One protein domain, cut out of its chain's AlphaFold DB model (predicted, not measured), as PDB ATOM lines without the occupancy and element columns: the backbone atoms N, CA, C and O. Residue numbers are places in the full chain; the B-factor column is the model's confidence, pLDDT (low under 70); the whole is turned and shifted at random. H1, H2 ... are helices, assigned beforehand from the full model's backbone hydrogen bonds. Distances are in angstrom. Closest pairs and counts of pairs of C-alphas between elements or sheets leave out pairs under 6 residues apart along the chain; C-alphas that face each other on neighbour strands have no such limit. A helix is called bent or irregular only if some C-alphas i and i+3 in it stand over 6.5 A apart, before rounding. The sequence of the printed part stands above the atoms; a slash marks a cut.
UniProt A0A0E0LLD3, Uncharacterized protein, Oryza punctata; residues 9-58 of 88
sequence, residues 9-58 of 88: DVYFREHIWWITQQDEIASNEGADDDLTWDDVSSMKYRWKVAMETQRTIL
ATOM      1  N   ASP A   9     174.011 207.554 116.250       78.12
ATOM      2  CA  ASP A   9     174.753 206.348 116.607       78.12
ATOM      3  C   ASP A   9     175.478 205.761 115.389       78.12
ATOM      4  O   ASP A   9     176.520 205.116 115.537       78.12
ATOM      5  N   VAL A  10     174.979 206.029 114.178       71.94
ATOM      6  CA  VAL A  10     175.627 205.630 112.921       71.94
ATOM      7  C   VAL A  10     176.934 206.395 112.730       71.94
ATOM      8  O   VAL A  10     177.984 205.768 112.591       71.94
ATOM      9  N   TYR A  11     176.903 207.727 112.821       72.94
ATOM     10  CA  TYR A  11     178.112 208.552 112.710       72.94
ATOM     11  C   TYR A  11     179.123 208.236 113.810       72.94
ATOM     12  O   TYR A  11     180.326 208.182 113.555       72.94
ATOM     13  N   PHE A  12     178.644 207.998 115.035       78.00
ATOM     14  CA  PHE A  12     179.516 207.637 116.145       78.00
ATOM     15  C   PHE A  12     180.220 206.300 115.890       78.00
ATOM     16  O   PHE A  12     181.431 206.196 116.077       78.00
ATOM     17  N   ARG A  13     179.498 205.291 115.388       77.81
ATOM     18  CA  ARG A  13     180.100 204.010 114.998       77.81
ATOM     19  C   ARG A  13     181.118 204.180 113.877       77.81
ATOM     20  O   ARG A  13     182.226 203.677 114.020       77.81
ATOM     21  N   GLU A  14     180.782 204.881 112.799       77.12
ATOM     22  CA  GLU A  14     181.709 205.101 111.678       77.12
ATOM     23  C   GLU A  14     182.991 205.823 112.113       77.12
ATOM     24  O   GLU A  14     184.082 205.445 111.688       77.12
ATOM     25  N   HIS A  15     182.879 206.800 113.016       77.00
ATOM     26  CA  HIS A  15     184.029 207.516 113.563       77.00
ATOM     27  C   HIS A  15     184.933 206.611 114.414       77.00
ATOM     28  O   HIS A  15     186.153 206.645 114.267       77.00
ATOM     29  N   ILE A  16     184.354 205.767 115.274       81.81
ATOM     30  CA  ILE A  16     185.122 204.787 116.057       81.81
ATOM     31  C   ILE A  16     185.822 203.789 115.129       81.81
ATOM     32  O   ILE A  16     187.013 203.542 115.287       81.81
ATOM     33  N   TRP A  17     185.121 203.291 114.110       75.31
ATOM     34  CA  TRP A  17     185.695 202.389 113.109       75.31
ATOM     35  C   TRP A  17     186.853 203.012 112.326       75.31
ATOM     36  O   TRP A  17     187.820 202.320 112.009       75.31
ATOM     37  N   TRP A  18     186.777 204.307 112.016       76.81
ATOM     38  CA  TRP A  18     187.857 205.028 111.345       76.81
ATOM     39  C   TRP A  18     189.118 205.107 112.204       76.81
ATOM     40  O   TRP A  18     190.208 204.839 111.702       76.81
ATOM     41  N   ILE A  19     188.963 205.435 113.490       80.06
ATOM     42  CA  ILE A  19     190.081 205.504 114.437       80.06
ATOM     43  C   ILE A  19     190.726 204.125 114.568       80.06
ATOM     44  O   ILE A  19     191.938 204.017 114.439       80.06
ATOM     45  N   THR A  20     189.926 203.069 114.749       82.12
ATOM     46  CA  THR A  20     190.441 201.698 114.863       82.12
ATOM     47  C   THR A  20     191.200 201.268 113.610       82.12
ATOM     48  O   THR A  20     192.282 200.712 113.723       82.12
ATOM     49  N   GLN A  21     190.692 201.581 112.415       77.44
ATOM     50  CA  GLN A  21     191.392 201.249 111.172       77.44
ATOM     51  C   GLN A  21     192.731 201.989 111.036       77.44
ATOM     52  O   GLN A  21     193.673 201.435 110.483       77.44
ATOM     53  N   GLN A  22     192.827 203.238 111.502       76.00
ATOM     54  CA  GLN A  22     194.101 203.963 111.493       76.00
ATOM     55  C   GLN A  22     195.083 203.428 112.526       76.00
ATOM     56  O   GLN A  22     196.266 203.332 112.222       76.00
ATOM     57  N   ASP A  23     194.588 203.070 113.706       80.94
ATOM     58  CA  ASP A  23     195.384 202.492 114.784       80.94
ATOM     59  C   ASP A  23     195.943 201.115 114.392       80.94
ATOM     60  O   ASP A  23     197.114 200.843 114.623       80.94
ATOM     61  N   GLU A  24     195.163 200.282 113.692       78.25
ATOM     62  CA  GLU A  24     195.624 198.993 113.148       78.25
ATOM     63  C   GLU A  24     196.783 199.157 112.155       78.25
ATOM     64  O   GLU A  24     197.744 198.393 112.201       78.25
ATOM     65  N   ILE A  25     196.725 200.171 111.289       74.94
ATOM     66  CA  ILE A  25     197.787 200.448 110.312       74.94
ATOM     67  C   ILE A  25     199.012 201.059 111.002       74.94
ATOM     68  O   ILE A  25     200.130 200.627 110.760       74.94
ATOM     69  N   ALA A  26     198.806 202.018 111.909       73.31
ATOM     70  CA  ALA A  26     199.879 202.657 112.674       73.31
ATOM     71  C   ALA A  26     200.510 201.740 113.740       73.31
ATOM     72  O   ALA A  26     201.532 202.084 114.320       73.31
ATOM     73  N   SER A  27     199.875 200.608 114.047       72.19
ATOM     74  CA  SER A  27     200.422 199.539 114.888       72.19
ATOM     75  C   SER A  27     201.200 198.514 114.058       72.19
ATOM     76  O   SER A  27     202.160 197.921 114.552       72.19
ATOM     77  N   ASN A  28     200.804 198.311 112.794       66.50
ATOM     78  CA  ASN A  28     201.524 197.464 111.843       66.50
ATOM     79  C   ASN A  28     202.833 198.112 111.364       66.50
ATOM     80  O   ASN A  28     203.821 197.419 111.138       66.50
ATOM     81  N   GLU A  29     202.846 199.438 111.259       63.62
ATOM     82  CA  GLU A  29     204.018 200.231 110.901       63.62
ATOM     83  C   GLU A  29     204.589 200.858 112.177       63.62
ATOM     84  O   GLU A  29     203.891 201.580 112.888       63.62
ATOM     85  N   GLY A  30     205.849 200.577 112.524       59.59
ATOM     86  CA  GLY A  30     206.504 201.315 113.603       59.59
ATOM     87  C   GLY A  30     206.431 202.812 113.293       59.59
ATOM     88  O   GLY A  30     206.461 203.194 112.131       59.59
ATOM     89  N   ALA A  31     206.340 203.678 114.306       56.88
ATOM     90  CA  ALA A  31     206.103 205.124 114.150       56.88
ATOM     91  C   ALA A  31     207.115 205.905 113.262       56.88
ATOM     92  O   ALA A  31     206.988 207.122 113.144       56.88
ATOM     93  N   ASP A  32     208.103 205.223 112.676       60.25
ATOM     94  CA  ASP A  32     209.183 205.739 111.830       60.25
ATOM     95  C   ASP A  32     209.339 204.959 110.497       60.25
ATOM     96  O   ASP A  32     210.245 205.255 109.721       60.25
ATOM     97  N   ASP A  33     208.486 203.962 110.221       66.94
ATOM     98  CA  ASP A  33     208.521 203.185 108.975       66.94
ATOM     99  C   ASP A  33     207.707 203.872 107.862       66.94
ATOM    100  O   ASP A  33     206.639 204.443 108.090       66.94
ATOM    101  N   ASP A  34     208.233 203.828 106.635       72.81
ATOM    102  CA  ASP A  34     207.544 204.324 105.442       72.81
ATOM    103  C   ASP A  34     206.339 203.435 105.094       72.81
ATOM    104  O   ASP A  34     206.437 202.205 105.085       72.81
ATOM    105  N   LEU A  35     205.236 204.077 104.695       72.94
ATOM    106  CA  LEU A  35     204.010 203.411 104.249       72.94
ATOM    107  C   LEU A  35     204.286 202.422 103.113       72.94
ATOM    108  O   LEU A  35     204.624 202.826 101.990       72.94
ATOM    109  N   THR A  36     204.084 201.129 103.371       80.50
ATOM    110  CA  THR A  36     204.295 200.098 102.349       80.50
ATOM    111  C   THR A  36     203.073 199.989 101.428       80.50
ATOM    112  O   THR A  36     201.934 200.285 101.788       80.50
ATOM    113  N   TRP A  37     203.279 199.555 100.178       77.75
ATOM    114  CA  TRP A  37     202.184 199.359  99.216       77.75
ATOM    115  C   TRP A  37     201.115 198.363  99.692       77.75
ATOM    116  O   TRP A  37     199.958 198.473  99.280       77.75
ATOM    117  N   ASP A  38     201.492 197.413 100.550       79.12
ATOM    118  CA  ASP A  38     200.572 196.465 101.181       79.12
ATOM    119  C   ASP A  38     199.604 197.190 102.132       79.12
ATOM    120  O   ASP A  38     198.385 197.049 101.995       79.12
ATOM    121  N   ASP A  39     200.115 198.095 102.968       76.75
ATOM    122  CA  ASP A  39     199.329 198.930 103.882       76.75
ATOM    123  C   ASP A  39     198.418 199.913 103.142       76.75
ATOM    124  O   ASP A  39     197.239 200.071 103.468       76.75
ATOM    125  N   VAL A  40     198.898 200.508 102.048       75.19
ATOM    126  CA  VAL A  40     198.047 201.339 101.177       75.19
ATOM    127  C   VAL A  40     196.897 200.517 100.577       75.19
ATOM    128  O   VAL A  40     195.785 201.028 100.418       75.19
ATOM    129  N   SER A  41     197.125 199.237 100.272       76.12
ATOM    130  CA  SER A  41     196.086 198.343  99.748       76.12
ATOM    131  C   SER A  41     195.079 197.889 100.818       76.12
ATOM    132  O   SER A  41     193.910 197.634 100.502       76.12
ATOM    133  N   SER A  42     195.489 197.846 102.091       77.19
ATOM    134  CA  SER A  42     194.640 197.454 103.221       77.19
ATOM    135  C   SER A  42     193.707 198.589 103.697       77.19
ATOM    136  O   SER A  42     192.656 198.328 104.297       77.19
ATOM    137  N   MET A  43     194.003 199.845 103.326       79.75
ATOM    138  CA  MET A  43     193.255 201.076 103.646       79.75
ATOM    139  C   MET A  43     191.878 201.219 102.955       79.75
ATOM    140  O   MET A  43     191.611 202.150 102.183       79.75
ATOM    141  N   LYS A  44     190.925 200.342 103.282       76.69
ATOM    142  CA  LYS A  44     189.584 200.297 102.658       76.69
ATOM    143  C   LYS A  44     188.774 201.595 102.781       76.69
ATOM    144  O   LYS A  44     188.051 201.940 101.847       76.69
ATOM    145  N   TYR A  45     188.830 202.301 103.914       76.56
ATOM    146  CA  TYR A  45     188.020 203.511 104.111       76.56
ATOM    147  C   TYR A  45     188.650 204.743 103.459       76.56
ATOM    148  O   TYR A  45     187.960 205.483 102.758       76.56
ATOM    149  N   ARG A  46     189.966 204.940 103.614       79.62
ATOM    150  CA  ARG A  46     190.685 206.025 102.922       79.62
ATOM    151  C   ARG A  46     190.543 205.901 101.407       79.62
ATOM    152  O   ARG A  46     190.332 206.914 100.748       79.62
ATOM    153  N   TRP A  47     190.545 204.677 100.871       82.31
ATOM    154  CA  TRP A  47     190.294 204.439  99.450       82.31
ATOM    155  C   TRP A  47     188.884 204.860  99.012       82.31
ATOM    156  O   TRP A  47     188.725 205.507  97.980       82.31
ATOM    157  N   LYS A  48     187.848 204.581  99.817       83.56
ATOM    158  CA  LYS A  48     186.481 205.067  99.549       83.56
ATOM    159  C   LYS A  48     186.397 206.592  99.555       83.56
ATOM    160  O   LYS A  48     185.790 207.162  98.655       83.56
ATOM    161  N   VAL A  49     187.035 207.252 100.521       83.81
ATOM    162  CA  VAL A  49     187.088 208.723 100.581       83.81
ATOM    163  C   VAL A  49     187.842 209.293  99.381       83.81
ATOM    164  O   VAL A  49     187.383 210.266  98.788       83.81
ATOM    165  N   ALA A  50     188.956 208.679  98.978       84.06
ATOM    166  CA  ALA A  50     189.701 209.069  97.785       84.06
ATOM    167  C   ALA A  50     188.845 208.928  96.515       84.06
ATOM    168  O   ALA A  50     188.810 209.852  95.706       84.06
ATOM    169  N   MET A  51     188.087 207.835  96.373       82.56
ATOM    170  CA  MET A  51     187.157 207.637  95.255       82.56
ATOM    171  C   MET A  51     186.001 208.647  95.264       82.56
ATOM    172  O   MET A  51     185.674 209.197  94.216       82.56
ATOM    173  N   GLU A  52     185.412 208.953  96.422       83.06
ATOM    174  CA  GLU A  52     184.365 209.982  96.543       83.06
ATOM    175  C   GLU A  52     184.899 211.390  96.263       83.06
ATOM    176  O   GLU A  52     184.240 212.222  95.630       83.06
ATOM    177  N   THR A  53     186.136 211.643  96.678       82.88
ATOM    178  CA  THR A  53     186.854 212.873  96.356       82.88
ATOM    179  C   THR A  53     187.098 212.948  94.856       82.88
ATOM    180  O   THR A  53     186.787 213.966  94.251       82.88
ATOM    181  N   GLN A  54     187.550 211.868  94.217       78.62
ATOM    182  CA  GLN A  54     187.750 211.801  92.769       78.62
ATOM    183  C   GLN A  54     186.430 211.944  91.993       78.62
ATOM    184  O   GLN A  54     186.410 212.611  90.962       78.62
ATOM    185  N   ARG A  55     185.318 211.402  92.509       79.25
ATOM    186  CA  ARG A  55     183.962 211.605  91.969       79.25
ATOM    187  C   ARG A  55     183.539 213.073  92.034       79.25
ATOM    188  O   ARG A  55     182.804 213.545  91.174       79.25
ATOM    189  N   THR A  56     183.985 213.802  93.050       71.81
ATOM    190  CA  THR A  56     183.634 215.217  93.243       71.81
ATOM    191  C   THR A  56     184.583 216.150  92.482       71.81
ATOM    192  O   THR A  56     184.160 217.154  91.919       71.81
ATOM    193  N   ILE A  57     185.864 215.788  92.411       68.31
ATOM    194  CA  ILE A  57     186.978 216.538  91.811       68.31
ATOM    195  C   ILE A  57     187.239 216.020  90.383       68.31
ATOM    196  O   ILE A  57     188.377 215.956  89.931       68.31
ATOM    197  N   LEU A  58     186.187 215.678  89.629       64.88
ATOM    198  CA  LEU A  58     186.238 215.289  88.207       64.88
ATOM    199  C   LEU A  58     186.666 216.478  87.312       64.88
ATOM    200  O   LEU A  58     185.970 216.892  86.394       64.88
TER     201      LEU A  58
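This is residues 9 to 58 of the 88 residues of an uncharacterized protein of Oryza punctata (UniProt A0A0E0LLD3). One long helix, H1, makes one arm of a loose, open fold; after it the chain folds back, and the short helix H2 runs back near the end of H1. H3 then starts near the middle of H1 and swings away from it, so that residues 47 to 58, of which 47 to 56 belong to H3, stick out free. The printed part has 50 residues with three named helices, in the order H1, H2, H3, and no named strand, and its class is all helix. It is loose, with a radius of gyration of the C-alphas of 12.8 A, and flat, spanning 32 by 31 by 14 A.

Begin with the longest helix, H1, residues 9 to 28, which touches no helix but is near two others. Look first at Ile 25, where H2, residues 37 to 42, is close but not clearly touching: its Asp 39 gives the closest C-alphas of the two, 6.8 A apart. H1 and H2 run opposite ways at a shallow tilt of 28 degrees. Next go back along H1 to Trp 18, where H3, residues 44 to 56, is close but not clearly touching; the closest C-alphas are those of Trp 18 and Tyr 45, 7.4 A apart. H1 and H3 run opposite ways at a steep tilt of 64 degrees. H2 and H3 meet only through their link. In the backbones of H1, H2 and H3, each O i to N i+4 pair is within hydrogen-bond range.

Find C-alpha 9 at (174.753, 206.348, 116.607); from there H1 runs 28.6 A to C-alpha 28 at (201.524, 197.464, 111.843). Read on to Trp 37, where H2 begins; its six residues end at Ser 42, 8.8 A from first to last C-alpha. H3 begins at Lys 44 and covers 18.6 A, ending with C-alpha 56 at (183.634, 215.217, 93.243). No helix is bent or irregular.

Look at Gly 30 and Leu 58 for the two C-alphas farthest apart, 35.4 A. Without residues 47 to 58, which stand free, the body has 38 residues and spans 35 by 18 by 9 A. The printed part has no cut. The link from H1 to H2 is short, with 8 residues between them, and the link from H2 to H3 is tight, with 1 residue. In the B-factor column the mean pLDDT of the printed part is 75.6, and you will find values under 70 at residues 28 to 33 and 57 to 58.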